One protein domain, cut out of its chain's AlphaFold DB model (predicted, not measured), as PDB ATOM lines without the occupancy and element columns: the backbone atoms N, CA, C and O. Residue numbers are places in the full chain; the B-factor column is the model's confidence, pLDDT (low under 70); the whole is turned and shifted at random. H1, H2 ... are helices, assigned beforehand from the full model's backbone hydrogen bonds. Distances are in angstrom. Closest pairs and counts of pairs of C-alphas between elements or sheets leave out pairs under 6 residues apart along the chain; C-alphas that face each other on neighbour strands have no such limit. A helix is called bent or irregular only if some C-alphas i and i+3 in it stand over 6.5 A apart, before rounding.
ATOM      1  N   LYS A   2    -159.438 205.001  16.030       45.69
ATOM      2  CA  LYS A   2    -158.373 204.475  16.925       45.69
ATOM      3  C   LYS A   2    -156.994 205.153  16.772       45.69
ATOM      4  O   LYS A   2    -156.441 205.615  17.757       45.69
ATOM      5  N   LYS A   3    -156.525 205.354  15.529       52.75
ATOM      6  CA  LYS A   3    -155.278 206.093  15.222       52.75
ATOM      7  C   LYS A   3    -155.266 207.556  15.707       52.75
ATOM      8  O   LYS A   3    -154.191 208.121  15.849       52.75
ATOM      9  N   LYS A   4    -156.431 208.183  15.921       51.66
ATOM     10  CA  LYS A   4    -156.529 209.577  16.394       51.66
ATOM     11  C   LYS A   4    -156.354 209.647  17.918       51.66
ATOM     12  O   LYS A   4    -155.554 210.434  18.402       51.66
ATOM     13  N   LEU A   5    -156.989 208.715  18.632       53.56
ATOM     14  CA  LEU A   5    -156.871 208.539  20.085       53.56
ATOM     15  C   LEU A   5    -155.449 208.174  20.542       53.56
ATOM     16  O   LEU A   5    -155.002 208.639  21.588       53.56
ATOM     17  N   ASP A   6    -154.732 207.356  19.770       62.25
ATOM     18  CA  ASP A   6    -153.352 206.984  20.107       62.25
ATOM     19  C   ASP A   6    -152.379 208.169  19.942       62.25
ATOM     20  O   ASP A   6    -151.497 208.350  20.780       62.25
ATOM     21  N   LYS A   7    -152.603 209.029  18.934       66.75
ATOM     22  CA  LYS A   7    -151.838 210.273  18.726       66.75
ATOM     23  C   LYS A   7    -152.097 211.315  19.814       66.75
ATOM     24  O   LYS A   7    -151.163 211.958  20.280       66.75
ATOM     25  N   GLU A   8    -153.348 211.471  20.243       67.44
ATOM     26  CA  GLU A   8    -153.712 212.397  21.326       67.44
ATOM     27  C   GLU A   8    -153.069 211.986  22.659       67.44
ATOM     28  O   GLU A   8    -152.535 212.828  23.378       67.44
ATOM     29  N   LYS A   9    -153.026 210.684  22.964       67.62
ATOM     30  CA  LYS A   9    -152.337 210.175  24.162       67.62
ATOM     31  C   LYS A   9    -150.826 210.374  24.112       67.62
ATOM     32  O   LYS A   9    -150.224 210.666  25.139       67.62
ATOM     33  N   GLU A  10    -150.211 210.240  22.940       72.25
ATOM     34  CA  GLU A  10    -148.782 210.521  22.768       72.25
ATOM     35  C   GLU A  10    -148.450 212.002  22.942       72.25
ATOM     36  O   GLU A  10    -147.433 212.322  23.554       72.25
ATOM     37  N   ALA A  11    -149.327 212.900  22.486       75.62
ATOM     38  CA  ALA A  11    -149.184 214.327  22.743       75.62
ATOM     39  C   ALA A  11    -149.255 214.632  24.248       75.62
ATOM     40  O   ALA A  11    -148.373 215.302  24.778       75.62
ATOM     41  N   ILE A  12    -150.252 214.081  24.954       76.12
ATOM     42  CA  ILE A  12    -150.410 214.241  26.410       76.12
ATOM     43  C   ILE A  12    -149.176 213.723  27.164       76.12
ATOM     44  O   ILE A  12    -148.679 214.396  28.064       76.12
ATOM     45  N   ASP A  13    -148.648 212.560  26.780       75.81
ATOM     46  CA  ASP A  13    -147.449 211.991  27.404       75.81
ATOM     47  C   ASP A  13    -146.195 212.844  27.127       75.81
ATOM     48  O   ASP A  13    -145.331 212.981  27.999       75.81
ATOM     49  N   GLY A  14    -146.113 213.465  25.944       80.19
ATOM     50  CA  GLY A  14    -145.090 214.455  25.608       80.19
ATOM     51  C   GLY A  14    -145.153 215.684  26.515       80.19
ATOM     52  O   GLY A  14    -144.144 216.049  27.117       80.19
ATOM     53  N   TYR A  15    -146.345 216.264  26.690       81.06
ATOM     54  CA  TYR A  15    -146.553 217.395  27.597       81.06
ATOM     55  C   TYR A  15    -146.231 217.042  29.051       81.06
ATOM     56  O   TYR A  15    -145.578 217.836  29.730       81.06
ATOM     57  N   LEU A  16    -146.622 215.852  29.526       81.38
ATOM     58  CA  LEU A  16    -146.333 215.415  30.894       81.38
ATOM     59  C   LEU A  16    -144.820 215.353  31.143       81.38
ATOM     60  O   LEU A  16    -144.346 215.846  32.164       81.38
ATOM     61  N   ASN A  17    -144.052 214.795  30.202       82.50
ATOM     62  CA  ASN A  17    -142.596 214.705  30.321       82.50
ATOM     63  C   ASN A  17    -141.927 216.075  30.324       82.50
ATOM     64  O   ASN A  17    -141.156 216.360  31.238       82.50
ATOM     65  N   THR A  18    -142.243 216.927  29.347       84.56
ATOM     66  CA  THR A  18    -141.655 218.268  29.264       84.56
ATOM     67  C   THR A  18    -141.973 219.070  30.520       84.56
ATOM     68  O   THR A  18    -141.075 219.646  31.122       84.56
ATOM     69  N   THR A  19    -143.223 219.030  30.985       82.69
ATOM     70  CA  THR A  19    -143.641 219.760  32.189       82.69
ATOM     71  C   THR A  19    -142.950 219.228  33.441       82.69
ATOM     72  O   THR A  19    -142.497 220.013  34.267       82.69
ATOM     73  N   THR A  20    -142.804 217.907  33.573       87.12
ATOM     74  CA  THR A  20    -142.108 217.303  34.721       87.12
ATOM     75  C   THR A  20    -140.624 217.688  34.740       87.12
ATOM     76  O   THR A  20    -140.111 218.053  35.793       87.12
ATOM     77  N   ILE A  21    -139.945 217.689  33.585       87.31
ATOM     78  CA  ILE A  21    -138.547 218.141  33.467       87.31
ATOM     79  C   ILE A  21    -138.427 219.621  33.845       87.31
ATOM     80  O   ILE A  21    -137.565 219.978  34.646       87.31
ATOM     81  N   THR A  22    -139.311 220.472  33.319       86.50
ATOM     82  CA  THR A  22    -139.324 221.906  33.635       86.50
ATOM     83  C   THR A  22    -139.544 222.153  35.127       86.50
ATOM     84  O   THR A  22    -138.855 222.986  35.707       86.50
ATOM     85  N   LEU A  23    -140.453 221.418  35.773       85.88
ATOM     86  CA  LEU A  23    -140.730 221.558  37.207       85.88
ATOM     87  C   LEU A  23    -139.571 221.059  38.081       85.88
ATOM     88  O   LEU A  23    -139.245 221.703  39.076       85.88
ATOM     89  N   ILE A  24    -138.901 219.969  37.695       87.50
ATOM     90  CA  ILE A  24    -137.673 219.512  38.367       87.50
ATOM     91  C   ILE A  24    -136.565 220.569  38.226       87.50
ATOM     92  O   ILE A  24    -135.921 220.915  39.215       87.50
ATOM     93  N   GLY A  25    -136.378 221.127  37.025       82.25
ATOM     94  CA  GLY A  25    -135.434 222.220  36.784       82.25
ATOM     95  C   GLY A  25    -135.758 223.470  37.607       82.25
ATOM     96  O   GLY A  25    -134.873 224.043  38.235       82.25
ATOM     97  N   GLY A  26    -137.038 223.843  37.684       78.88
ATOM     98  CA  GLY A  26    -137.518 224.944  38.519       78.88
ATOM     99  C   GLY A  26    -137.234 224.730  40.007       78.88
ATOM    100  O   GLY A  26    -136.822 225.666  40.688       78.88
ATOM    101  N   TYR A  27    -137.370 223.498  40.508       80.44
ATOM    102  CA  TYR A  27    -136.985 223.160  41.879       80.44
ATOM    103  C   TYR A  27    -135.488 223.315  42.128       80.44
ATOM    104  O   TYR A  27    -135.115 223.890  43.146       80.44
ATOM    105  N   LEU A  28    -134.632 222.844  41.215       79.56
ATOM    106  CA  LEU A  28    -133.177 223.000  41.346       79.56
ATOM    107  C   LEU A  28    -132.779 224.476  41.456       79.56
ATOM    108  O   LEU A  28    -131.961 224.832  42.302       79.56
ATOM    109  N   VAL A  29    -133.415 225.339  40.660       73.94
ATOM    110  CA  VAL A  29    -133.214 226.791  40.727       73.94
ATOM    111  C   VAL A  29    -133.728 227.361  42.054       73.94
ATOM    112  O   VAL A  29    -133.003 228.095  42.722       73.94
ATOM    113  N   LEU A  30    -134.936 226.991  42.490       72.50
ATOM    114  CA  LEU A  30    -135.508 227.456  43.761       72.50
ATOM    115  C   LEU A  30    -134.647 227.077  44.972       72.50
ATOM    116  O   LEU A  30    -134.384 227.938  45.807       72.50
ATOM    117  N   PHE A  31    -134.161 225.833  45.034       75.25
ATOM    118  CA  PHE A  31    -133.245 225.378  46.085       75.25
ATOM    119  C   PHE A  31    -131.900 226.114  46.063       75.25
ATOM    120  O   PHE A  31    -131.257 226.217  47.102       75.25
ATOM    121  N   SER A  32    -131.471 226.621  44.902       71.25
ATOM    122  CA  SER A  32    -130.199 227.338  44.766       71.25
ATOM    123  C   SER A  32    -130.266 228.829  45.114       71.25
ATOM    124  O   SER A  32    -129.230 229.418  45.404       71.25
ATOM    125  N   ILE A  33    -131.455 229.446  45.075       64.38
ATOM    126  CA  ILE A  33    -131.604 230.910  45.185       64.38
ATOM    127  C   ILE A  33    -132.334 231.336  46.465       64.38
ATOM    128  O   ILE A  33    -132.092 232.436  46.955       64.38
ATOM    129  N   LYS A  34    -133.243 230.514  47.006       65.81
ATOM    130  CA  LYS A  34    -134.152 230.945  48.076       65.81
ATOM    131  C   LYS A  34    -133.990 230.088  49.331       65.81
ATOM    132  O   LYS A  34    -134.153 228.871  49.281       65.81
ATOM    133  N   GLU A  35    -133.735 230.735  50.467       70.25
ATOM    134  CA  GLU A  35    -133.914 230.096  51.769       70.25
ATOM    135  C   GLU A  35    -135.411 229.889  52.033       70.25
ATOM    136  O   GLU A  35    -136.256 230.704  51.658       70.25
ATOM    137  N   PHE A  36    -135.761 228.746  52.620       72.50
ATOM    138  CA  PHE A  36    -137.150 228.434  52.941       72.50
ATOM    139  C   PHE A  36    -137.520 229.062  54.283       72.50
ATOM    140  O   PHE A  36    -136.946 228.705  55.311       72.50
ATOM    141  N   ASN A  37    -138.539 229.922  54.286       73.12
ATOM    142  CA  ASN A  37    -138.982 230.655  55.479       73.12
ATOM    143  C   ASN A  37    -139.615 229.732  56.537       73.12
ATOM    144  O   ASN A  37    -139.672 230.063  57.718       73.12
ATOM    145  N   SER A  38    -140.085 228.546  56.135       79.56
ATOM    146  CA  SER A  38    -140.709 227.567  57.028       79.56
ATOM    147  C   SER A  38    -140.248 226.144  56.729       79.56
ATOM    148  O   SER A  38    -140.248 225.701  55.577       79.56
ATOM    149  N   LYS A  39    -139.964 225.372  57.792       83.25
ATOM    150  CA  LYS A  39    -139.679 223.927  57.706       83.25
ATOM    151  C   LYS A  39    -140.802 223.163  56.997       83.25
ATOM    152  O   LYS A  39    -140.529 222.196  56.296       83.25
ATOM    153  N   VAL A  40    -142.057 223.598  57.151       85.12
ATOM    154  CA  VAL A  40    -143.215 222.970  56.492       85.12
ATOM    155  C   VAL A  40    -143.144 223.158  54.976       85.12
ATOM    156  O   VAL A  40    -143.348 222.198  54.236       85.12
ATOM    157  N   SER A  41    -142.797 224.361  54.506       83.69
ATOM    158  CA  SER A  41    -142.634 224.630  53.071       83.69
ATOM    159  C   SER A  41    -141.500 223.792  52.466       83.69
ATOM    160  O   SER A  41    -141.678 223.200  51.399       83.69
ATOM    161  N   LEU A  42    -140.386 223.639  53.192       85.44
ATOM    162  CA  LEU A  42    -139.275 222.779  52.780       85.44
ATOM    163  C   LEU A  42    -139.701 221.309  52.625       85.44
ATOM    164  O   LEU A  42    -139.401 220.679  51.611       85.44
ATOM    165  N   TRP A  43    -140.440 220.754  53.592       88.12
ATOM    166  CA  TRP A  43    -140.942 219.378  53.497       88.12
ATOM    167  C   TRP A  43    -141.905 219.189  52.321       88.12
ATOM    168  O   TRP A  43    -141.788 218.206  51.587       88.12
ATOM    169  N   LEU A  44    -142.819 220.138  52.096       88.94
ATOM    170  CA  LEU A  44    -143.734 220.106  50.949       88.94
ATOM    171  C   LEU A  44    -142.977 220.145  49.616       88.94
ATOM    172  O   LEU A  44    -143.320 219.396  48.698       88.94
ATOM    173  N   ALA A  45    -141.922 220.959  49.530       85.69
ATOM    174  CA  ALA A  45    -141.043 221.028  48.369       85.69
ATOM    175  C   ALA A  45    -140.343 219.687  48.089       85.69
ATOM    176  O   ALA A  45    -140.372 219.201  46.959       85.69
ATOM    177  N   ILE A  46    -139.782 219.039  49.118       88.06
ATOM    178  CA  ILE A  46    -139.119 217.729  48.994       88.06
ATOM    179  C   ILE A  46    -140.101 216.643  48.530       88.06
ATOM    180  O   ILE A  46    -139.784 215.854  47.632       88.06
ATOM    181  N   VAL A  47    -141.304 216.596  49.113       90.75
ATOM    182  CA  VAL A  47    -142.331 215.610  48.736       90.75
ATOM    183  C   VAL A  47    -142.786 215.833  47.294       90.75
ATOM    184  O   VAL A  47    -142.840 214.889  46.510       90.75
ATOM    185  N   SER A  48    -143.066 217.079  46.918       91.31
ATOM    186  CA  SER A  48    -143.462 217.446  45.559       91.31
ATOM    187  C   SER A  48    -142.380 217.102  44.525       91.31
ATOM    188  O   SER A  48    -142.687 216.468  43.513       91.31
ATOM    189  N   LEU A  49    -141.107 217.407  44.807       90.25
ATOM    190  CA  LEU A  49    -139.984 217.017  43.954       90.25
ATOM    191  C   LEU A  49    -139.908 215.491  43.789       90.25
ATOM    192  O   LEU A  49    -139.771 214.994  42.671       90.25
ATOM    193  N   SER A  50    -140.066 214.740  44.882       90.69
ATOM    194  CA  SER A  50    -140.067 213.273  44.855       90.69
ATOM    195  C   SER A  50    -141.201 212.715  43.986       90.69
ATOM    196  O   SER A  50    -140.991 211.775  43.219       90.69
ATOM    197  N   LEU A  51    -142.394 213.319  44.046       92.44
ATOM    198  CA  LEU A  51    -143.534 212.946  43.202       92.44
ATOM    199  C   LEU A  51    -143.278 213.234  41.719       92.44
ATOM    200  O   LEU A  51    -143.644 212.414  40.873       92.44
ATOM    201  N   PHE A  52    -142.618 214.345  41.385       91.56
ATOM    202  CA  PHE A  52    -142.224 214.637  40.005       91.56
ATOM    203  C   PHE A  52    -141.168 213.662  39.486       91.56
ATOM    204  O   PHE A  52    -141.315 213.145  38.378       91.56
ATOM    205  N   VAL A  53    -140.162 213.317  40.293       90.75
ATOM    206  CA  VAL A  53    -139.170 212.290  39.931       90.75
ATOM    207  C   VAL A  53    -139.846 210.935  39.701       90.75
ATOM    208  O   VAL A  53    -139.602 210.292  38.679       90.75
ATOM    209  N   LEU A  54    -140.751 210.513  40.591       91.00
ATOM    210  CA  LEU A  54    -141.514 209.271  40.421       91.00
ATOM    211  C   LEU A  54    -142.387 209.296  39.162       91.00
ATOM    212  O   LEU A  54    -142.408 208.321  38.411       91.00
ATOM    213  N   THR A  55    -143.063 210.416  38.897       91.44
ATOM    214  CA  THR A  55    -143.860 210.618  37.677       91.44
ATOM    215  C   THR A  55    -142.995 210.455  36.428       91.44
ATOM    216  O   THR A  55    -143.378 209.742  35.500       91.44
ATOM    217  N   PHE A  56    -141.808 211.065  36.417       89.50
ATOM    218  CA  PHE A  56    -140.864 210.970  35.308       89.50
ATOM    219  C   PHE A  56    -140.392 209.528  35.079       89.50
ATOM    220  O   PHE A  56    -140.452 209.026  33.954       89.50
ATOM    221  N   LEU A  57    -139.998 208.825  36.145       89.50
ATOM    222  CA  LEU A  57    -139.571 207.425  36.071       89.50
ATOM    223  C   LEU A  57    -140.694 206.507  35.567       89.50
ATOM    224  O   LEU A  57    -140.457 205.665  34.698       89.50
ATOM    225  N   PHE A  58    -141.926 206.686  36.052       89.62
ATOM    226  CA  PHE A  58    -143.086 205.926  35.577       89.62
ATOM    227  C   PHE A  58    -143.425 206.226  34.120       89.62
ATOM    228  O   PHE A  58    -143.789 205.310  33.383       89.62
ATOM    229  N   ASN A  59    -143.252 207.465  33.664       87.75
ATOM    230  CA  ASN A  59    -143.420 207.797  32.254       87.75
ATOM    231  C   ASN A  59    -142.368 207.146  31.359       87.75
ATOM    232  O   ASN A  59    -142.721 206.596  30.312       87.75
ATOM    233  N   LEU A  60    -141.091 207.186  31.755       86.69
ATOM    234  CA  LEU A  60    -140.019 206.508  31.027       86.69
ATOM    235  C   LEU A  60    -140.290 205.007  30.940       86.69
ATOM    236  O   LEU A  60    -140.242 204.430  29.850       86.69
ATOM    237  N   TRP A  61    -140.650 204.394  32.070       88.62
ATOM    238  CA  TRP A  61    -141.004 202.981  32.133       88.62
ATOM    239  C   TRP A  61    -142.200 202.654  31.236       88.62
ATOM    240  O   TRP A  61    -142.130 201.731  30.423       88.62
ATOM    241  N   TYR A  62    -143.281 203.433  31.331       86.69
ATOM    242  CA  TYR A  62    -144.475 203.250  30.513       86.69
ATOM    243  C   TYR A  62    -144.160 203.342  29.019       86.69
ATOM    244  O   TYR A  62    -144.572 202.465  28.261       86.69
ATOM    245  N   LYS A  63    -143.398 204.358  28.595       84.44
ATOM    246  CA  LYS A  63    -143.022 204.550  27.189       84.44
ATOM    247  C   LYS A  63    -142.205 203.368  26.674       84.44
ATOM    248  O   LYS A  63    -142.572 202.777  25.662       84.44
ATOM    249  N   TYR A  64    -141.164 202.977  27.409       85.94
ATOM    250  CA  TYR A  64    -140.335 201.819  27.071       85.94
ATOM    251  C   TYR A  64    -141.172 200.535  26.937       85.94
ATOM    252  O   TYR A  64    -141.086 199.812  25.943       85.94
ATOM    253  N   ARG A  65    -142.049 200.268  27.911       84.56
ATOM    254  CA  ARG A  65    -142.869 199.049  27.944       84.56
ATOM    255  C   ARG A  65    -143.982 199.038  26.910       84.56
ATOM    256  O   ARG A  65    -144.305 197.965  26.402       84.56
ATOM    257  N   LYS A  66    -144.566 200.195  26.591       83.31
ATOM    258  CA  LYS A  66    -145.559 200.339  25.519       83.31
ATOM    259  C   LYS A  66    -144.938 199.952  24.177       83.31
ATOM    260  O   LYS A  66    -145.533 199.138  23.476       83.31
ATOM    261  N   THR A  67    -143.744 200.463  23.864       83.25
ATOM    262  CA  THR A  67    -143.014 200.121  22.633       83.25
ATOM    263  C   THR A  67    -142.724 198.624  22.564       83.25
ATOM    264  O   THR A  67    -143.153 197.965  21.623       83.25
ATOM    265  N   LEU A  68    -142.140 198.056  23.622       85.25
ATOM    266  CA  LEU A  68    -141.799 196.632  23.670       85.25
ATOM    267  C   LEU A  68    -143.030 195.716  23.525       85.25
ATOM    268  O   LEU A  68    -142.997 194.714  22.814       85.25
ATOM    269  N   LYS A  69    -144.159 196.058  24.162       83.56
ATOM    270  CA  LYS A  69    -145.419 195.314  23.979       83.56
ATOM    271  C   LYS A  69    -145.982 195.468  22.565       83.56
ATOM    272  O   LYS A  69    -146.595 194.523  22.079       83.56
ATOM    273  N   SER A  70    -145.806 196.625  21.928       82.00
ATOM    274  CA  SER A  70    -146.254 196.863  20.553       82.00
ATOM    275  C   SER A  70    -145.479 196.001  19.559       82.00
ATOM    276  O   SER A  70    -146.102 195.328  18.748       82.00
ATOM    277  N   GLU A  71    -144.152 195.947  19.683       84.25
ATOM    278  CA  GLU A  71    -143.287 195.120  18.832       84.25
ATOM    279  C   GLU A  71    -143.640 193.630  18.953       84.25
ATOM    280  O   GLU A  71    -143.883 192.958  17.953       84.25
ATOM    281  N   ILE A  72    -143.790 193.123  20.185       85.19
ATOM    282  CA  ILE A  72    -144.193 191.725  20.428       85.19
ATOM    283  C   ILE A  72    -145.592 191.442  19.864       85.19
ATOM    284  O   ILE A  72    -145.864 190.345  19.366       85.19
ATOM    285  N   LEU A  73    -146.515 192.400  19.993       84.62
ATOM    286  CA  LEU A  73    -147.868 192.264  19.464       84.62
ATOM    287  C   LEU A  73    -147.849 192.195  17.936       84.62
ATOM    288  O   LEU A  73    -148.538 191.345  17.374       84.62
ATOM    289  N   GLU A  74    -147.074 193.056  17.285       81.81
ATOM    290  CA  GLU A  74    -146.929 193.105  15.832       81.81
ATOM    291  C   GLU A  74    -146.297 191.820  15.292       81.81
ATOM    292  O   GLU A  74    -146.877 191.184  14.412       81.81
ATOM    293  N   GLU A  75    -145.201 191.358  15.894       87.12
ATOM    294  CA  GLU A  75    -144.523 190.120  15.499       87.12
ATOM    295  C   GLU A  75    -145.458 188.903  15.604       87.12
ATOM    296  O   GLU A  75    -145.585 188.112  14.666       87.12
ATOM    297  N   LYS A  76    -146.163 188.757  16.734       84.44
ATOM    298  CA  LYS A  76    -147.101 187.642  16.935       84.44
ATOM    299  C   LYS A  76    -148.320 187.733  16.026       84.44
ATOM    300  O   LYS A  76    -148.822 186.700  15.588       84.44
ATOM    301  N   THR A  77    -148.805 188.944  15.764       78.75
ATOM    302  CA  THR A  77    -149.939 189.168  14.860       78.75
ATOM    303  C   THR A  77    -149.555 188.806  13.434       78.75
ATOM    304  O   THR A  77    -150.287 188.049  12.805       78.75
ATOM    305  N   ARG A  78    -148.385 189.252  12.956       81.56
ATOM    306  CA  ARG A  78    -147.864 188.902  11.629       81.56
ATOM    307  C   ARG A  78    -147.710 187.387  11.480       81.56
ATOM    308  O   ARG A  78    -148.340 186.822  10.603       81.56
ATOM    309  N   LYS A  79    -147.033 186.711  12.418       84.50
ATOM    310  CA  LYS A  79    -146.905 185.238  12.409       84.50
ATOM    311  C   LYS A  79    -148.252 184.506  12.381       84.50
ATOM    312  O   LYS A  79    -148.372 183.454  11.764       84.50
ATOM    313  N   CYS A  80    -149.261 185.033  13.077       81.44
ATOM    314  CA  CYS A  80    -150.607 184.466  13.044       81.44
ATOM    315  C   CYS A  80    -151.277 184.669  11.683       81.44
ATOM    316  O   CYS A  80    -151.936 183.757  11.206       81.44
ATOM    317  N   ILE A  81    -151.138 185.851  11.086       74.56
ATOM    318  CA  ILE A  81    -151.704 186.155   9.772       74.56
ATOM    319  C   ILE A  81    -151.020 185.303   8.701       74.56
ATOM    320  O   ILE A  81    -151.726 184.647   7.951       74.56
ATOM    321  N   ASP A  82    -149.688 185.236   8.685       80.19
ATOM    322  CA  ASP A  82    -148.917 184.478   7.688       80.19
ATOM    323  C   ASP A  82    -149.317 182.994   7.686       80.19
ATOM    324  O   ASP A  82    -149.643 182.439   6.642       80.19
ATOM    325  N   LYS A  83    -149.429 182.378   8.872       80.25
ATOM    326  CA  LYS A  83    -149.872 180.981   9.015       80.25
ATOM    327  C   LYS A  83    -151.296 180.740   8.500       80.25
ATOM    328  O   LYS A  83    -151.605 179.670   7.984       80.25
ATOM    329  N   GLU A  84    -152.193 181.701   8.692       75.69
ATOM    330  CA  GLU A  84    -153.576 181.570   8.227       75.69
ATOM    331  C   GLU A  84    -153.695 181.905   6.734       75.69
ATOM    332  O   GLU A  84    -154.526 181.311   6.054       75.69
ATOM    333  N   ILE A  85    -152.837 182.778   6.193       69.44
ATOM    334  CA  ILE A  85    -152.697 183.002   4.748       69.44
ATOM    335  C   ILE A  85    -152.205 181.726   4.064       69.44
ATOM    336  O   ILE A  85    -152.798 181.334   3.067       69.44
ATOM    337  N   GLU A  86    -151.203 181.033   4.612       74.88
ATOM    338  CA  GLU A  86    -150.764 179.723   4.102       74.88
ATOM    339  C   GLU A  86    -151.921 178.713   4.057       74.88
ATOM    340  O   GLU A  86    -152.067 177.980   3.081       74.88
ATOM    341  N   ALA A  87    -152.802 178.714   5.064       70.06
ATOM    342  CA  ALA A  87    -153.991 177.864   5.072       70.06
ATOM    343  C   ALA A  87    -155.027 178.269   4.004       70.06
ATOM    344  O   ALA A  87    -155.660 177.400   3.407       70.06
ATOM    345  N   VAL A  88    -155.194 179.572   3.737       66.81
ATOM    346  CA  VAL A  88    -156.063 180.072   2.655       66.81
ATOM    347  C   VAL A  88    -155.491 179.731   1.283       66.81
ATOM    348  O   VAL A  88    -156.250 179.295   0.425       66.81
ATOM    349  N   VAL A  89    -154.184 179.907   1.073       67.00
ATOM    350  CA  VAL A  89    -153.501 179.575  -0.186       67.00
ATOM    351  C   VAL A  89    -153.576 178.073  -0.435       67.00
ATOM    352  O   VAL A  89    -154.074 177.675  -1.478       67.00
ATOM    353  N   GLY A  90    -153.249 177.238   0.556       65.50
ATOM    354  CA  GLY A  90    -153.383 175.785   0.425       65.50
ATOM    355  C   GLY A  90    -154.823 175.324   0.169       65.50
ATOM    356  O   GLY A  90    -155.044 174.353  -0.547       65.50
ATOM    357  N   TYR A  91    -155.825 176.031   0.700       67.00
ATOM    358  CA  TYR A  91    -157.233 175.769   0.384       67.00
ATOM    359  C   TYR A  91    -157.620 176.250  -1.025       67.00
ATOM    360  O   TYR A  91    -158.389 175.581  -1.719       67.00
ATOM    361  N   ALA A  92    -157.089 177.391  -1.468       59.94
ATOM    362  CA  ALA A  92    -157.278 177.905  -2.819       59.94
ATOM    363  C   ALA A  92    -156.640 176.975  -3.859       59.94
ATOM    364  O   ALA A  92    -157.308 176.642  -4.830       59.94
ATOM    365  N   ASP A  93    -155.437 176.463  -3.606       61.47
ATOM    366  CA  ASP A  93    -154.754 175.465  -4.437       61.47
ATOM    367  C   ASP A  93    -155.529 174.141  -4.523       61.47
ATOM    368  O   ASP A  93    -155.376 173.391  -5.480       61.47
ATOM    369  N   LEU A  94    -156.405 173.857  -3.554       61.00
ATOM    370  CA  LEU A  94    -157.274 172.676  -3.544       61.00
ATOM    371  C   LEU A  94    -158.585 172.892  -4.320       61.00
ATOM    372  O   LEU A  94    -159.134 171.948  -4.885       61.00
ATOM    373  N   ILE A  95    -159.105 174.125  -4.354       59.50
ATOM    374  CA  ILE A  95    -160.384 174.470  -5.005       59.50
ATOM    375  C   ILE A  95    -160.210 174.991  -6.430       59.50
ATOM    376  O   ILE A  95    -161.070 174.746  -7.278       59.50
ATOM    377  N   MET A  96    -159.124 175.704  -6.713       57.97
ATOM    378  CA  MET A  96    -158.833 176.259  -8.034       57.97
ATOM    379  C   MET A  96    -158.759 175.166  -9.116       57.97
ATOM    380  O   MET A  96    -159.419 175.342 -10.140       57.97
ATOM    381  N   PRO A  97    -158.143 173.988  -8.869       60.81
ATOM    382  CA  PRO A  97    -158.185 172.867  -9.806       60.81
ATOM    383  C   PRO A  97    -159.596 172.322 -10.033       60.81
ATOM    384  O   PRO A  97    -159.901 171.884 -11.131       60.81
ATOM    385  N   ILE A  98    -160.492 172.380  -9.039       60.59
ATOM    386  CA  ILE A  98    -161.891 171.929  -9.181       60.59
ATOM    387  C   ILE A  98    -162.679 172.898 -10.074       60.59
ATOM    388  O   ILE A  98    -163.491 172.471 -10.896       60.59
ATOM    389  N   GLY A  99    -162.439 174.205  -9.930       58.31
ATOM    390  CA  GLY A  99    -163.007 175.226 -10.813       58.31
ATOM    391  C   GLY A  99    -162.492 175.095 -12.248       58.31
ATOM    392  O   GLY A  99    -163.280 175.137 -13.190       58.31
ATOM    393  N   GLU A 100    -161.189 174.859 -12.407       56.94
ATOM    394  CA  GLU A 100    -160.540 174.649 -13.704       56.94
ATOM    395  C   GLU A 100    -160.951 173.318 -14.358       56.94
ATOM    396  O   GLU A 100    -161.166 173.258 -15.564       56.94
ATOM    397  N   GLN A 101    -161.144 172.254 -13.578       60.47
ATOM    398  CA  GLN A 101    -161.629 170.962 -14.060       60.47
ATOM    399  C   GLN A 101    -163.085 171.057 -14.525       60.47
ATOM    400  O   GLN A 101    -163.389 170.619 -15.629       60.47
ATOM    401  N   LYS A 102    -163.968 171.717 -13.760       60.69
ATOM    402  CA  LYS A 102    -165.337 172.019 -14.211       60.69
ATOM    403  C   LYS A 102    -165.351 172.899 -15.462       60.69
ATOM    404  O   LYS A 102    -166.212 172.732 -16.320       60.69
ATOM    405  N   PHE A 103    -164.404 173.829 -15.583       60.72
ATOM    406  CA  PHE A 103    -164.226 174.632 -16.791       60.72
ATOM    407  C   PHE A 103    -163.832 173.752 -17.983       60.72
ATOM    408  O   PHE A 103    -164.497 173.793 -19.015       60.72
ATOM    409  N   ARG A 104    -162.823 172.887 -17.825       61.44
ATOM    410  CA  ARG A 104    -162.432 171.911 -18.849       61.44
ATOM    411  C   ARG A 104    -163.586 170.980 -19.209       61.44
ATOM    412  O   ARG A 104    -163.771 170.735 -20.384       61.44
ATOM    413  N   GLU A 105    -164.405 170.529 -18.262       60.34
ATOM    414  CA  GLU A 105    -165.597 169.706 -18.531       60.34
ATOM    415  C   GLU A 105    -166.668 170.456 -19.341       60.34
ATOM    416  O   GLU A 105    -167.218 169.901 -20.291       60.34
ATOM    417  N   ILE A 106    -166.939 171.728 -19.017       62.72
ATOM    418  CA  ILE A 106    -167.897 172.571 -19.759       62.72
ATOM    419  C   ILE A 106    -167.404 172.835 -21.192       62.72
ATOM    420  O   ILE A 106    -168.213 172.873 -22.121       62.72
ATOM    421  N   TYR A 107    -166.089 172.983 -21.385       58.47
ATOM    422  CA  TYR A 107    -165.475 173.310 -22.675       58.47
ATOM    423  C   TYR A 107    -164.934 172.100 -23.464       58.47
ATOM    424  O   TYR A 107    -164.690 172.238 -24.663       58.47
ATOM    425  N   ALA A 108    -164.817 170.908 -22.867       58.00
ATOM    426  CA  ALA A 108    -164.347 169.673 -23.517       58.00
ATOM    427  C   ALA A 108    -165.268 169.203 -24.653       58.00
ATOM    428  O   ALA A 108    -164.820 168.528 -25.570       58.00
ATOM    429  N   GLY A 109    -166.543 169.607 -24.639       52.75
ATOM    430  CA  GLY A 109    -167.458 169.405 -25.767       52.75
ATOM    431  C   GLY A 109    -167.268 170.389 -26.931       52.75
ATOM    432  O   GLY A 109    -167.978 170.280 -27.927       52.75
ATOM    433  N   THR A 110    -166.357 171.364 -26.808       50.44
ATOM    434  CA  THR A 110    -166.222 172.509 -27.734       50.44
ATOM    435  C   THR A 110    -164.861 172.566 -28.436       50.44
ATOM    436  O   THR A 110    -164.773 173.122 -29.527       50.44
ATOM    437  N   PHE A 111    -163.812 171.972 -27.859       52.66
ATOM    438  CA  PHE A 111    -162.462 171.938 -28.431       52.66
ATOM    439  C   PHE A 111    -161.969 170.494 -28.585       52.66
ATOM    440  O   PHE A 111    -162.105 169.686 -27.669       52.66
ATOM    441  N   ASN A 112    -161.396 170.166 -29.748       48.88
ATOM    442  CA  ASN A 112    -160.798 168.854 -30.011       48.88
ATOM    443  C   ASN A 112    -159.631 168.581 -29.045       48.88
ATOM    444  O   ASN A 112    -158.855 169.474 -28.719       48.88
ATOM    445  N   HIS A 113    -159.498 167.320 -28.635       45.75
ATOM    446  CA  HIS A 113    -158.747 166.833 -27.469       45.75
ATOM    447  C   HIS A 113    -157.222 167.111 -27.404       45.75
ATOM    448  O   HIS A 113    -156.584 166.641 -26.466       45.75
ATOM    449  N   ASN A 114    -156.628 167.856 -28.345       47.84
ATOM    450  CA  ASN A 114    -155.172 167.924 -28.550       47.84
ATOM    451  C   ASN A 114    -154.521 169.311 -28.384       47.84
ATOM    452  O   ASN A 114    -153.345 169.457 -28.712       47.84
ATOM    453  N   GLU A 115    -155.214 170.322 -27.857       47.44
ATOM    454  CA  GLU A 115    -154.591 171.627 -27.584       47.44
ATOM    455  C   GLU A 115    -154.373 171.853 -26.080       47.44
ATOM    456  O   GLU A 115    -155.287 171.731 -25.265       47.44
ATOM    457  N   ASN A 116    -153.138 172.206 -25.702       48.22
ATOM    458  CA  ASN A 116    -152.819 172.725 -24.372       48.22
ATOM    459  C   ASN A 116    -153.378 174.149 -24.261       48.22
ATOM    460  O   ASN A 116    -152.695 175.126 -24.554       48.22
ATOM    461  N   VAL A 117    -154.650 174.254 -23.880       50.91
ATOM    462  CA  VAL A 117    -155.366 175.532 -23.785       50.91
ATOM    463  C   VAL A 117    -154.789 176.386 -22.649       50.91
ATOM    464  O   VAL A 117    -154.908 176.036 -21.474       50.91
ATOM    465  N   ILE A 118    -154.194 177.532 -22.998       50.31
ATOM    466  CA  ILE A 118    -153.812 178.584 -22.049       50.31
ATOM    467  C   ILE A 118    -155.042 179.474 -21.810       50.31
ATOM    468  O   ILE A 118    -155.582 180.100 -22.719       50.31
ATOM    469  N   ILE A 119    -155.487 179.511 -20.554       51.81
ATOM    470  CA  ILE A 119    -156.820 179.940 -20.084       51.81
ATOM    471  C   ILE A 119    -157.184 181.401 -20.440       51.81
ATOM    472  O   ILE A 119    -158.363 181.736 -20.518       51.81
ATOM    473  N   GLY A 120    -156.200 182.272 -20.690       50.03
ATOM    474  CA  GLY A 120    -156.432 183.691 -20.994       50.03
ATOM    475  C   GLY A 120    -156.722 184.020 -22.465       50.03
ATOM    476  O   GLY A 120    -157.414 184.993 -22.738       50.03
ATOM    477  N   GLU A 121    -156.241 183.219 -23.422       45.34
ATOM    478  CA  GLU A 121    -156.226 183.594 -24.854       45.34
ATOM    479  C   GLU A 121    -157.483 183.179 -25.643       45.34
ATOM    480  O   GLU A 121    -157.633 183.522 -26.817       45.34
ATOM    481  N   HIS A 122    -158.409 182.432 -25.035       49.69
ATOM    482  CA  HIS A 122    -159.622 181.946 -25.714       49.69
ATOM    483  C   HIS A 122    -160.927 182.617 -25.279       49.69
ATOM    484  O   HIS A 122    -161.928 182.458 -25.977       49.69
ATOM    485  N   GLN A 123    -160.919 183.437 -24.218       47.72
ATOM    486  CA  GLN A 123    -162.083 184.264 -23.867       47.72
ATOM    487  C   GLN A 123    -162.434 185.274 -24.971       47.72
ATOM    488  O   GLN A 123    -163.608 185.526 -25.212       47.72
ATOM    489  N   GLU A 124    -161.445 185.793 -25.706       45.72
ATOM    490  CA  GLU A 124    -161.692 186.719 -26.824       45.72
ATOM    491  C   GLU A 124    -162.270 186.043 -28.081       45.72
ATOM    492  O   GLU A 124    -162.864 186.719 -28.919       45.72
ATOM    493  N   LYS A 125    -162.119 184.718 -28.243       48.09
ATOM    494  CA  LYS A 125    -162.454 184.016 -29.499       48.09
ATOM    495  C   LYS A 125    -163.800 183.287 -29.500       48.09
ATOM    496  O   LYS A 125    -164.255 182.872 -30.564       48.09
ATOM    497  N   LEU A 126    -164.472 183.156 -28.359       51.66
ATOM    498  CA  LEU A 126    -165.785 182.515 -28.257       51.66
ATOM    499  C   LEU A 126    -166.812 183.490 -27.678       51.66
ATOM    500  O   LEU A 126    -167.127 183.450 -26.497       51.66
ATOM    501  N   ASN A 127    -167.391 184.335 -28.535       52.84
ATOM    502  CA  ASN A 127    -168.586 185.125 -28.212       52.84
ATOM    503  C   ASN A 127    -169.816 184.192 -28.091       52.84
ATOM    504  O   ASN A 127    -170.679 184.149 -28.970       52.84
ATOM    505  N   ARG A 128    -169.865 183.373 -27.033       58.09
ATOM    506  CA  ARG A 128    -170.955 182.432 -26.735       58.09
ATOM    507  C   ARG A 128    -171.557 182.735 -25.357       58.09
ATOM    508  O   ARG A 128    -171.065 182.232 -24.345       58.09
ATOM    509  N   PRO A 129    -172.623 183.555 -25.298       59.62
ATOM    510  CA  PRO A 129    -173.190 184.032 -24.035       59.62
ATOM    511  C   PRO A 129    -173.746 182.909 -23.138       59.62
ATOM    512  O   PRO A 129    -173.816 183.075 -21.923       59.62
ATOM    513  N   ASP A 130    -174.091 181.748 -23.702       65.19
ATOM    514  CA  ASP A 130    -174.559 180.562 -22.977       65.19
ATOM    515  C   ASP A 130    -173.442 179.845 -22.195       65.19
ATOM    516  O   ASP A 130    -173.678 179.332 -21.096       65.19
ATOM    517  N   LEU A 131    -172.216 179.832 -22.730       60.66
ATOM    518  CA  LEU A 131    -171.031 179.294 -22.052       60.66
ATOM    519  C   LEU A 131    -170.549 180.241 -20.950       60.66
ATOM    520  O   LEU A 131    -170.215 179.779 -19.857       60.66
ATOM    521  N   ASP A 132    -170.614 181.551 -21.187       64.00
ATOM    522  CA  ASP A 132    -170.320 182.572 -20.177       64.00
ATOM    523  C   ASP A 132    -171.293 182.524 -18.994       64.00
ATOM    524  O   ASP A 132    -170.890 182.697 -17.839       64.00
ATOM    525  N   GLU A 133    -172.580 182.263 -19.237       68.94
ATOM    526  CA  GLU A 133    -173.570 182.152 -18.163       68.94
ATOM    527  C   GLU A 133    -173.382 180.868 -17.337       68.94
ATOM    528  O   GLU A 133    -173.444 180.904 -16.102       68.94
ATOM    529  N   LYS A 134    -173.087 179.734 -17.991       67.75
ATOM    530  CA  LYS A 134    -172.727 178.474 -17.312       67.75
ATOM    531  C   LYS A 134    -171.442 178.622 -16.500       67.75
ATOM    532  O   LYS A 134    -171.379 178.145 -15.366       67.75
ATOM    533  N   PHE A 135    -170.457 179.335 -17.041       63.00
ATOM    534  CA  PHE A 135    -169.220 179.664 -16.347       63.00
ATOM    535  C   PHE A 135    -169.472 180.524 -15.107       63.00
ATOM    536  O   PHE A 135    -169.040 180.164 -14.010       63.00
ATOM    537  N   LYS A 136    -170.233 181.617 -15.246       67.25
ATOM    538  CA  LYS A 136    -170.618 182.476 -14.116       67.25
ATOM    539  C   LYS A 136    -171.317 181.675 -13.018       67.25
ATOM    540  O   LYS A 136    -170.943 181.809 -11.856       67.25
ATOM    541  N   LYS A 137    -172.249 180.785 -13.372       73.50
ATOM    542  CA  LYS A 137    -172.941 179.898 -12.417       73.50
ATOM    543  C   LYS A 137    -171.985 178.927 -11.708       73.50
ATOM    544  O   LYS A 137    -172.051 178.799 -10.486       73.50
ATOM    545  N   ALA A 138    -171.064 178.289 -12.432       64.56
ATOM    546  CA  ALA A 138    -170.082 177.366 -11.851       64.56
ATOM    547  C   ALA A 138    -169.090 178.072 -10.906       64.56
ATOM    548  O   ALA A 138    -168.763 177.553  -9.832       64.56
ATOM    549  N   MET A 139    -168.655 179.282 -11.268       65.38
ATOM    550  CA  MET A 139    -167.827 180.129 -10.409       65.38
ATOM    551  C   MET A 139    -168.594 180.594  -9.171       65.38
ATOM    552  O   MET A 139    -168.045 180.583  -8.069       65.38
ATOM    553  N   GLU A 140    -169.875 180.935  -9.312       71.50
ATOM    554  CA  GLU A 140    -170.720 181.353  -8.194       71.50
ATOM    555  C   GLU A 140    -170.982 180.207  -7.202       71.50
ATOM    556  O   GLU A 140    -170.946 180.422  -5.989       71.50
ATOM    557  N   GLU A 141    -171.182 178.972  -7.672       71.00
ATOM    558  CA  GLU A 141    -171.276 177.787  -6.806       71.00
ATOM    559  C   GLU A 141    -169.971 177.505  -6.059       71.00
ATOM    560  O   GLU A 141    -169.982 177.217  -4.859       71.00
ATOM    561  N   THR A 142    -168.843 177.601  -6.761       67.69
ATOM    562  CA  THR A 142    -167.513 177.408  -6.174       67.69
ATOM    563  C   THR A 142    -167.244 178.477  -5.114       67.69
ATOM    564  O   THR A 142    -166.811 178.155  -4.006       67.69
ATOM    565  N   TYR A 143    -167.623 179.728  -5.391       66.50
ATOM    566  CA  TYR A 143    -167.573 180.835  -4.438       66.50
ATOM    567  C   TYR A 143    -168.513 180.623  -3.242       66.50
ATOM    568  O   TYR A 143    -168.124 180.850  -2.099       66.50
ATOM    569  N   LYS A 144    -169.739 180.126  -3.454       73.75
ATOM    570  CA  LYS A 144    -170.680 179.793  -2.367       73.75
ATOM    571  C   LYS A 144    -170.130 178.709  -1.440       73.75
ATOM    572  O   LYS A 144    -170.345 178.805  -0.233       73.75
ATOM    573  N   LYS A 145    -169.403 177.721  -1.971       72.06
ATOM    574  CA  LYS A 145    -168.759 176.654  -1.184       72.06
ATOM    575  C   LYS A 145    -167.480 177.109  -0.477       72.06
ATOM    576  O   LYS A 145    -167.222 176.666   0.638       72.06
ATOM    577  N   SER A 146    -166.698 178.010  -1.071       67.38
ATOM    578  CA  SER A 146    -165.467 178.531  -0.456       67.38
ATOM    579  C   SER A 146    -165.727 179.648   0.561       67.38
ATOM    580  O   SER A 146    -165.006 179.754   1.554       67.38
ATOM    581  N   ARG A 147    -166.802 180.430   0.390       71.00
ATOM    582  CA  ARG A 147    -167.216 181.517   1.295       71.00
ATOM    583  C   ARG A 147    -167.295 181.123   2.778       71.00
ATOM    584  O   ARG A 147    -166.756 181.883   3.579       71.00
ATOM    585  N   PRO A 148    -167.932 180.010   3.199       75.75
ATOM    586  CA  PRO A 148    -167.966 179.624   4.611       75.75
ATOM    587  C   PRO A 148    -166.580 179.288   5.172       75.75
ATOM    588  O   PRO A 148    -166.317 179.597   6.331       75.75
ATOM    589  N   VAL A 149    -165.675 178.733   4.359       71.31
ATOM    590  CA  VAL A 149    -164.307 178.413   4.793       71.31
ATOM    591  C   VAL A 149    -163.464 179.673   4.924       71.31
ATOM    592  O   VAL A 149    -162.867 179.894   5.973       71.31
ATOM    593  N   VAL A 150    -163.497 180.566   3.931       70.19
ATOM    594  CA  VAL A 150    -162.822 181.874   4.014       70.19
ATOM    595  C   VAL A 150    -163.358 182.686   5.198       70.19
ATOM    596  O   VAL A 150    -162.582 183.268   5.956       70.19
ATOM    597  N   LYS A 151    -164.681 182.671   5.413       76.25
ATOM    598  CA  LYS A 151    -165.315 183.305   6.575       76.25
ATOM    599  C   LYS A 151    -164.809 182.697   7.887       76.25
ATOM    600  O   LYS A 151    -164.337 183.444   8.741       76.25
ATOM    601  N   SER A 152    -164.825 181.371   8.021       77.88
ATOM    602  CA  SER A 152    -164.321 180.666   9.206       77.88
ATOM    603  C   SER A 152    -162.848 180.978   9.495       77.88
ATOM    604  O   SER A 152    -162.490 181.250  10.640       77.88
ATOM    605  N   ILE A 153    -161.996 181.035   8.465       74.88
ATOM    606  CA  ILE A 153    -160.583 181.405   8.617       74.88
ATOM    607  C   ILE A 153    -160.454 182.858   9.096       74.88
ATOM    608  O   ILE A 153    -159.730 183.127  10.052       74.88
ATOM    609  N   SER A 154    -161.207 183.801   8.520       71.81
ATOM    610  CA  SER A 154    -161.195 185.203   8.966       71.81
ATOM    611  C   SER A 154    -161.674 185.395  10.416       71.81
ATOM    612  O   SER A 154    -161.103 186.189  11.174       71.81
ATOM    613  N   GLU A 155    -162.685 184.634  10.841       78.06
ATOM    614  CA  GLU A 155    -163.188 184.623  12.218       78.06
ATOM    615  C   GLU A 155    -162.150 184.010  13.175       78.06
ATOM    616  O   GLU A 155    -161.907 184.545  14.264       78.06
ATOM    617  N   ASN A 156    -161.452 182.956  12.741       79.50
ATOM    618  CA  ASN A 156    -160.340 182.355  13.476       79.50
ATOM    619  C   ASN A 156    -159.148 183.309  13.617       79.50
ATOM    620  O   ASN A 156    -158.617 183.441  14.722       79.50
ATOM    621  N   ILE A 157    -158.762 184.023  12.554       78.56
ATOM    622  CA  ILE A 157    -157.732 185.071  12.596       78.56
ATOM    623  C   ILE A 157    -158.125 186.130  13.626       78.56
ATOM    624  O   ILE A 157    -157.341 186.452  14.520       78.56
ATOM    625  N   THR A 158    -159.359 186.630  13.554       75.06
ATOM    626  CA  THR A 158    -159.859 187.663  14.470       75.06
ATOM    627  C   THR A 158    -159.778 187.201  15.926       75.06
ATOM    628  O   THR A 158    -159.271 187.922  16.791       75.06
ATOM    629  N   THR A 159    -160.198 185.965  16.195       84.94
ATOM    630  CA  THR A 159    -160.165 185.359  17.534       84.94
ATOM    631  C   THR A 159    -158.732 185.150  18.032       84.94
ATOM    632  O   THR A 159    -158.409 185.475  19.178       84.94
ATOM    633  N   LYS A 160    -157.828 184.662  17.175       81.62
ATOM    634  CA  LYS A 160    -156.413 184.462  17.519       81.62
ATOM    635  C   LYS A 160    -155.704 185.786  17.788       81.62
ATOM    636  O   LYS A 160    -155.023 185.899  18.805       81.62
ATOM    637  N   ILE A 161    -155.929 186.812  16.966       80.50
ATOM    638  CA  ILE A 161    -155.398 188.164  17.190       80.50
ATOM    639  C   ILE A 161    -155.920 188.732  18.515       80.50
ATOM    640  O   ILE A 161    -155.148 189.297  19.296       80.50
ATOM    641  N   PHE A 162    -157.205 188.543  18.825       83.12
ATOM    642  CA  PHE A 162    -157.773 188.961  20.108       83.12
ATOM    643  C   PHE A 162    -157.096 188.262  21.301       83.12
ATOM    644  O   PHE A 162    -156.736 188.912  22.293       83.12
ATOM    645  N   ASN A 163    -156.853 186.956  21.192       84.88
ATOM    646  CA  ASN A 163    -156.155 186.180  22.214       84.88
ATOM    647  C   ASN A 163    -154.694 186.618  22.375       84.88
ATOM    648  O   ASN A 163    -154.238 186.807  23.506       84.88
ATOM    649  N   ILE A 164    -153.974 186.859  21.275       82.44
ATOM    650  CA  ILE A 164    -152.603 187.392  21.290       82.44
ATOM    651  C   ILE A 164    -152.579 188.746  22.000       82.44
ATOM    652  O   ILE A 164    -151.783 188.945  22.920       82.44
ATOM    653  N   ARG A 165    -153.491 189.656  21.647       79.19
ATOM    654  CA  ARG A 165    -153.606 190.972  22.286       79.19
ATOM    655  C   ARG A 165    -153.830 190.852  23.791       79.19
ATOM    656  O   ARG A 165    -153.198 191.565  24.567       79.19
ATOM    657  N   THR A 166    -154.690 189.931  24.210       82.19
ATOM    658  CA  THR A 166    -154.951 189.665  25.630       82.19
ATOM    659  C   THR A 166    -153.710 189.128  26.342       82.19
ATOM    660  O   THR A 166    -153.381 189.596  27.430       82.19
ATOM    661  N   GLN A 167    -152.976 188.200  25.729       81.50
ATOM    662  CA  GLN A 167    -151.745 187.660  26.306       81.50
ATOM    663  C   GLN A 167    -150.629 188.704  26.413       81.50
ATOM    664  O   GLN A 167    -149.920 188.723  27.410       81.50
ATOM    665  N   VAL A 168    -150.462 189.570  25.413       79.69
ATOM    666  CA  VAL A 168    -149.381 190.569  25.411       79.69
ATOM    667  C   VAL A 168    -149.692 191.742  26.345       79.69
ATOM    668  O   VAL A 168    -148.799 192.245  27.024       79.69
ATOM    669  N   LEU A 169    -150.955 192.179  26.410       76.25
ATOM    670  CA  LEU A 169    -151.326 193.372  27.175       76.25
ATOM    671  C   LEU A 169    -151.743 193.078  28.621       76.25
ATOM    672  O   LEU A 169    -151.476 193.909  29.486       76.25
ATOM    673  N   LYS A 170    -152.387 191.933  28.891       75.50
ATOM    674  CA  LYS A 170    -152.974 191.617  30.210       75.50
ATOM    675  C   LYS A 170    -152.232 190.538  31.000       75.50
ATOM    676  O   LYS A 170    -152.664 190.201  32.097       75.50
ATOM    677  N   LYS A 171    -151.153 189.960  30.465       79.69
ATOM    678  CA  LYS A 171    -150.333 188.978  31.190       79.69
ATOM    679  C   LYS A 171    -148.888 189.466  31.328       79.69
ATOM    680  O   LYS A 171    -148.428 190.248  30.494       79.69
ATOM    681  N   PRO A 172    -148.166 189.010  32.366       79.81
ATOM    682  CA  PRO A 172    -146.729 189.226  32.459       79.81
ATOM    683  C   PRO A 172    -146.023 188.635  31.231       79.81
ATOM    684  O   PRO A 172    -146.330 187.520  30.802       79.81
ATOM    685  N   LEU A 173    -145.077 189.384  30.663       80.88
ATOM    686  CA  LEU A 173    -144.245 188.901  29.559       80.88
ATOM    687  C   LEU A 173    -143.296 187.800  30.058       80.88
ATOM    688  O   LEU A 173    -142.974 187.739  31.242       80.88
ATOM    689  N   LYS A 174    -142.837 186.912  29.170       80.56
ATOM    690  CA  LYS A 174    -141.867 185.858  29.523       80.56
ATOM    691  C   LYS A 174    -140.461 186.456  29.633       80.56
ATOM    692  O   LYS A 174    -139.683 186.396  28.692       80.56
ATOM    693  N   GLU A 175    -140.157 187.060  30.774       81.12
ATOM    694  CA  GLU A 175    -138.884 187.739  31.040       81.12
ATOM    695  C   GLU A 175    -138.428 187.547  32.495       81.12
ATOM    696  O   GLU A 175    -139.223 187.217  33.380       81.12
ATOM    697  N   LYS A 176    -137.142 187.794  32.779       84.00
ATOM    698  CA  LYS A 176    -136.649 187.815  34.164       84.00
ATOM    699  C   LYS A 176    -137.412 188.884  34.959       84.00
ATOM    700  O   LYS A 176    -137.586 190.009  34.486       84.00
ATOM    701  N   ASN A 177    -137.859 188.528  36.164       85.25
ATOM    702  CA  ASN A 177    -138.658 189.383  37.055       85.25
ATOM    703  C   ASN A 177    -140.016 189.829  36.471       85.25
ATOM    704  O   ASN A 177    -140.534 190.884  36.840       85.25
ATOM    705  N   ALA A 178    -140.623 189.020  35.597       83.69
ATOM    706  CA  ALA A 178    -141.881 189.335  34.919       83.69
ATOM    707  C   ALA A 178    -143.025 189.799  35.841       83.69
ATOM    708  O   ALA A 178    -143.753 190.725  35.489       83.69
ATOM    709  N   LYS A 179    -143.178 189.190  37.028       85.38
ATOM    710  CA  LYS A 179    -144.216 189.575  38.005       85.38
ATOM    711  C   LYS A 179    -144.024 191.013  38.498       85.38
ATOM    712  O   LYS A 179    -144.969 191.791  38.481       85.38
ATOM    713  N   ILE A 180    -142.797 191.370  38.879       85.69
ATOM    714  CA  ILE A 180    -142.458 192.708  39.384       85.69
ATOM    715  C   ILE A 180    -142.640 193.741  38.273       85.69
ATOM    716  O   ILE A 180    -143.320 194.742  38.467       85.69
ATOM    717  N   LYS A 181    -142.115 193.463  37.075       86.50
ATOM    718  CA  LYS A 181    -142.278 194.350  35.915       86.50
ATOM    719  C   LYS A 181    -143.747 194.563  35.552       86.50
ATOM    720  O   LYS A 181    -144.121 195.671  35.199       86.50
ATOM    721  N   TYR A 182    -144.587 193.536  35.681       86.50
ATOM    722  CA  TYR A 182    -146.029 193.659  35.465       86.50
ATOM    723  C   TYR A 182    -146.715 194.544  36.518       86.50
ATOM    724  O   TYR A 182    -147.582 195.342  36.171       86.50
ATOM    725  N   ILE A 183    -146.301 194.458  37.786       86.19
ATOM    726  CA  ILE A 183    -146.786 195.367  38.836       86.19
ATOM    727  C   ILE A 183    -146.372 196.809  38.520       86.19
ATOM    728  O   ILE A 183    -147.212 197.703  38.565       86.19
ATOM    729  N   ILE A 184    -145.112 197.038  38.131       86.56
ATOM    730  CA  ILE A 184    -144.626 198.374  37.753       86.56
ATOM    731  C   ILE A 184    -145.365 198.892  36.512       86.56
ATOM    732  O   ILE A 184    -145.751 200.058  36.494       86.56
ATOM    733  N   ASP A 185    -145.636 198.043  35.513       85.12
ATOM    734  CA  ASP A 185    -146.462 198.397  34.349       85.12
ATOM    735  C   ASP A 185    -147.849 198.892  34.790       85.12
ATOM    736  O   ASP A 185    -148.320 199.926  34.314       85.12
ATOM    737  N   TYR A 186    -148.497 198.157  35.701       85.31
ATOM    738  CA  TYR A 186    -149.830 198.485  36.202       85.31
ATOM    739  C   TYR A 186    -149.842 199.786  37.009       85.31
ATOM    740  O   TYR A 186    -150.710 200.633  36.795       85.31
ATOM    741  N   MET A 187    -148.865 199.971  37.902       85.06
ATOM    742  CA  MET A 187    -148.716 201.215  38.658       85.06
ATOM    743  C   MET A 187    -148.464 202.388  37.713       85.06
ATOM    744  O   MET A 187    -149.228 203.344  37.723       85.06
ATOM    745  N   SER A 188    -147.475 202.274  36.823       84.56
ATOM    746  CA  SER A 188    -147.091 203.350  35.900       84.56
ATOM    747  C   SER A 188    -148.255 203.796  35.016       84.56
ATOM    748  O   SER A 188    -148.409 204.987  34.760       84.56
ATOM    749  N   PHE A 189    -149.100 202.863  34.566       81.69
ATOM    750  CA  PHE A 189    -150.262 203.193  33.745       81.69
ATOM    751  C   PHE A 189    -151.339 203.972  34.514       81.69
ATOM    752  O   PHE A 189    -151.905 204.919  33.970       81.69
ATOM    753  N   ASN A 190    -151.612 203.591  35.765       84.31
ATOM    754  CA  ASN A 190    -152.744 204.121  36.531       84.31
ATOM    755  C   ASN A 190    -152.394 205.336  37.397       84.31
ATOM    756  O   ASN A 190    -153.247 206.195  37.606       84.31
ATOM    757  N   THR A 191    -151.172 205.423  37.924       86.38
ATOM    758  CA  THR A 191    -150.838 206.399  38.976       86.38
ATOM    759  C   THR A 191    -150.068 207.612  38.472       86.38
ATOM    760  O   THR A 191    -150.074 208.634  39.151       86.38
ATOM    761  N   ARG A 192    -149.459 207.566  37.277       86.00
ATOM    762  CA  ARG A 192    -148.599 208.650  36.755       86.00
ATOM    763  C   ARG A 192    -149.250 210.036  36.774       86.00
ATOM    764  O   ARG A 192    -148.647 210.989  37.249       86.00
ATOM    765  N   TYR A 193    -150.496 210.148  36.313       86.75
ATOM    766  CA  TYR A 193    -151.209 211.428  36.277       86.75
ATOM    767  C   TYR A 193    -151.599 211.895  37.676       86.75
ATOM    768  O   TYR A 193    -151.516 213.080  37.976       86.75
ATOM    769  N   PHE A 194    -151.990 210.958  38.541       89.38
ATOM    770  CA  PHE A 194    -152.323 211.262  39.925       89.38
ATOM    771  C   PHE A 194    -151.100 211.808  40.674       89.38
ATOM    772  O   PHE A 194    -151.182 212.881  41.261       89.38
ATOM    773  N   LEU A 195    -149.947 211.137  40.561       89.31
ATOM    774  CA  LEU A 195    -148.684 211.587  41.154       89.31
ATOM    775  C   LEU A 195    -148.274 212.972  40.641       89.31
ATOM    776  O   LEU A 195    -147.879 213.816  41.443       89.31
ATOM    777  N   PHE A 196    -148.427 213.226  39.337       90.50
ATOM    778  CA  PHE A 196    -148.154 214.534  38.744       90.50
ATOM    779  C   PHE A 196    -149.038 215.633  39.348       90.50
ATOM    780  O   PHE A 196    -148.527 216.650  39.813       90.50
ATOM    781  N   CYS A 197    -150.357 215.425  39.377       90.56
ATOM    782  CA  CYS A 197    -151.306 216.405  39.901       90.56
ATOM    783  C   CYS A 197    -151.094 216.665  41.399       90.56
ATOM    784  O   CYS A 197    -151.106 217.818  41.827       90.56
ATOM    785  N   THR A 198    -150.856 215.618  42.194       91.81
ATOM    786  CA  THR A 198    -150.537 215.765  43.619       91.81
ATOM    787  C   THR A 198    -149.214 216.509  43.814       91.81
ATOM    788  O   THR A 198    -149.143 217.411  44.645       91.81
ATOM    789  N   GLY A 199    -148.186 216.199  43.019       89.56
ATOM    790  CA  GLY A 199    -146.909 216.917  43.036       89.56
ATOM    791  C   GLY A 199    -147.072 218.401  42.715       89.56
ATOM    792  O   GLY A 199    -146.514 219.243  43.421       89.56
ATOM    793  N   LEU A 200    -147.893 218.726  41.713       91.25
ATOM    794  CA  LEU A 200    -148.210 220.098  41.314       91.25
ATOM    795  C   LEU A 200    -148.960 220.865  42.403       91.25
ATOM    796  O   LEU A 200    -148.606 222.002  42.703       91.25
ATOM    797  N   PHE A 201    -149.950 220.239  43.035       92.88
ATOM    798  CA  PHE A 201    -150.673 220.845  44.149       92.88
ATOM    799  C   PHE A 201    -149.736 221.180  45.318       92.88
ATOM    800  O   PHE A 201    -149.751 222.300  45.826       92.88
ATOM    801  N   LEU A 202    -148.869 220.238  45.704       90.38
ATOM    802  CA  LEU A 202    -147.906 220.445  46.788       90.38
ATOM    803  C   LEU A 202    -146.839 221.492  46.441       90.38
ATOM    804  O   LEU A 202    -146.403 222.217  47.330       90.38
ATOM    805  N   PHE A 203    -146.453 221.610  45.166       87.50
ATOM    806  CA  PHE A 203    -145.562 222.673  44.690       87.50
ATOM    807  C   PHE A 203    -146.193 224.058  44.845       87.50
ATOM    808  O   PHE A 203    -145.572 224.975  45.369       87.50
ATOM    809  N   ILE A 204    -147.449 224.215  44.429       88.56
ATOM    810  CA  ILE A 204    -148.157 225.492  44.576       88.56
ATOM    811  C   ILE A 204    -148.306 225.838  46.063       88.56
ATOM    812  O   ILE A 204    -148.049 226.973  46.463       88.56
ATOM    813  N   LEU A 205    -148.653 224.854  46.897       87.75
ATOM    814  CA  LEU A 205    -148.782 225.049  48.339       87.75
ATOM    815  C   LEU A 205    -147.445 225.433  48.994       87.75
ATOM    816  O   LEU A 205    -147.424 226.324  49.845       87.75
ATOM    817  N   SER A 206    -146.333 224.809  48.589       86.06
ATOM    818  CA  SER A 206    -145.008 225.147  49.117       86.06
ATOM    819  C   SER A 206    -144.613 226.580  48.758       86.06
ATOM    820  O   SER A 206    -144.129 227.294  49.636       86.06
ATOM    821  N   LEU A 207    -144.901 227.037  47.532       82.25
ATOM    822  CA  LEU A 207    -144.666 228.417  47.094       82.25
ATOM    823  C   LEU A 207    -145.501 229.436  47.874       82.25
ATOM    824  O   LEU A 207    -144.961 230.446  48.318       82.25
ATOM    825  N   ILE A 208    -146.797 229.171  48.056       84.88
ATOM    826  CA  ILE A 208    -147.706 230.049  48.806       84.88
ATOM    827  C   ILE A 208    -147.212 230.201  50.249       84.88
ATOM    828  O   ILE A 208    -147.019 231.316  50.727       84.88
ATOM    829  N   LEU A 209    -146.925 229.086  50.923       82.94
ATOM    830  CA  LEU A 209    -146.436 229.096  52.304       82.94
ATOM    831  C   LEU A 209    -145.042 229.723  52.446       82.94
ATOM    832  O   LEU A 209    -144.710 230.201  53.524       82.94
ATOM    833  N   ASN A 210    -144.238 229.737  51.378       76.12
ATOM    834  CA  ASN A 210    -142.924 230.382  51.356       76.12
ATOM    835  C   ASN A 210    -142.961 231.875  50.971       76.12
ATOM    836  O   ASN A 210    -141.904 232.498  50.884       76.12
ATOM    837  N   ASN A 211    -144.133 232.424  50.637       71.50
ATOM    838  CA  ASN A 211    -144.327 233.843  50.309       71.50
ATOM    839  C   ASN A 211    -145.242 234.570  51.313       71.50
ATOM    840  O   ASN A 211    -145.288 235.793  51.297       71.50
TER     841      ASN A 211
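Overview. This is residues 2 to 211 of the 213 residues of an uncharacterized protein of Gaetbulibacter sp. 5U11 (UniProt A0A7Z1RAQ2). One very long helix, H2, makes the axis of a rod, and shorter helices pack along it in two places. Beside residues 40 to 59 of H2 run H1 and H4b, which form with it a three-helix bundle, up and down, each running against the one before it in the chain; beside its later part the bent helix H3 folds back, and between the two H4a meets H2 with its residues 185 to 189 alone. A loop, residues 108 to 128, makes the turn from H2 to H3, and its residues 108 to 116 and 124 to 128 stick out, as do residues 2 to 9 of H1. The printed part has 210 residues with four named helices, H1 to H4 in chain order, and no named strand, class all helix. It is extended, with a radius of gyration of the C-alphas of 32.6 A, and spans 107 by 36 by 24 A.

Along the chain. H2, residues 39 to 107, is 98.4 A long, from C-alpha 39 at (-139.679, 223.927, 57.706) to C-alpha 107 at (-165.475, 173.310, -22.675); it is neither bent nor irregular, but only just, with C-alphas 94 and 97 6.3 A apart. H1, residues 2 to 33, is 47.1 A long. H3, residues 129 to 170, was assigned as one helix by its hydrogen bonds but is bent, with C-alphas 145 and 148 6.6 A apart; its arms are H3a, residues 129 to 145, 24.4 A, and H3b, residues 148 to 170, 32.0 A. H4, residues 178 to 209, likewise assigned as one helix by its hydrogen bonds, is bent, with C-alphas 190 and 193 7.5 A apart; its arms are H4a, residues 178 to 190, 18.4 A, and H4b, residues 193 to 209, 24.3 A, with C-alpha 209 at (-146.436, 229.096, 52.304).

Arrangement. H2 is the hub. H4b touches it at a shallow tilt of 20 degrees, opposite ways, the closest C-alphas being those of Ser 48 and Gly 199, 4.3 A. H1 and H2, a hairpin, touch at Thr 20 and Phe 52, closest C-alphas 5.9 A apart, through residues 13 to 27 of H1 alone. H1 and H4b are close but not clearly touching, C-alphas of Thr 20 and Phe 196 7.8 A apart. H4a touches H2 only just about perpendicular, at 72 degrees, closest C-alphas Phe 58 and Ser 188, 4.8 A. H3b touches H2 at a shallow tilt of 18 degrees, opposite ways, closest C-alphas Thr 77 and Ile 161, 6.0 A. H3a touches H2 at a steep tilt of 45 degrees, closest C-alphas Gly 99 and Thr 142, 6.8 A. H3b and H4a are apart. Every O i to N i+4 pair is within hydrogen-bond range in H3a, H3b, H4a and H4b; in H1 27 of 28 are, in H2 63 of 65.

Size, cuts and confidence. The C-alphas farthest apart are those of Asn 37 and Asn 112, 107.7 A. The printed part has no cut. The link H2 to H3 is long, 21 residues. Mean pLDDT of the printed part is 75.0; 65 residues are under 70, among them 88 to 136.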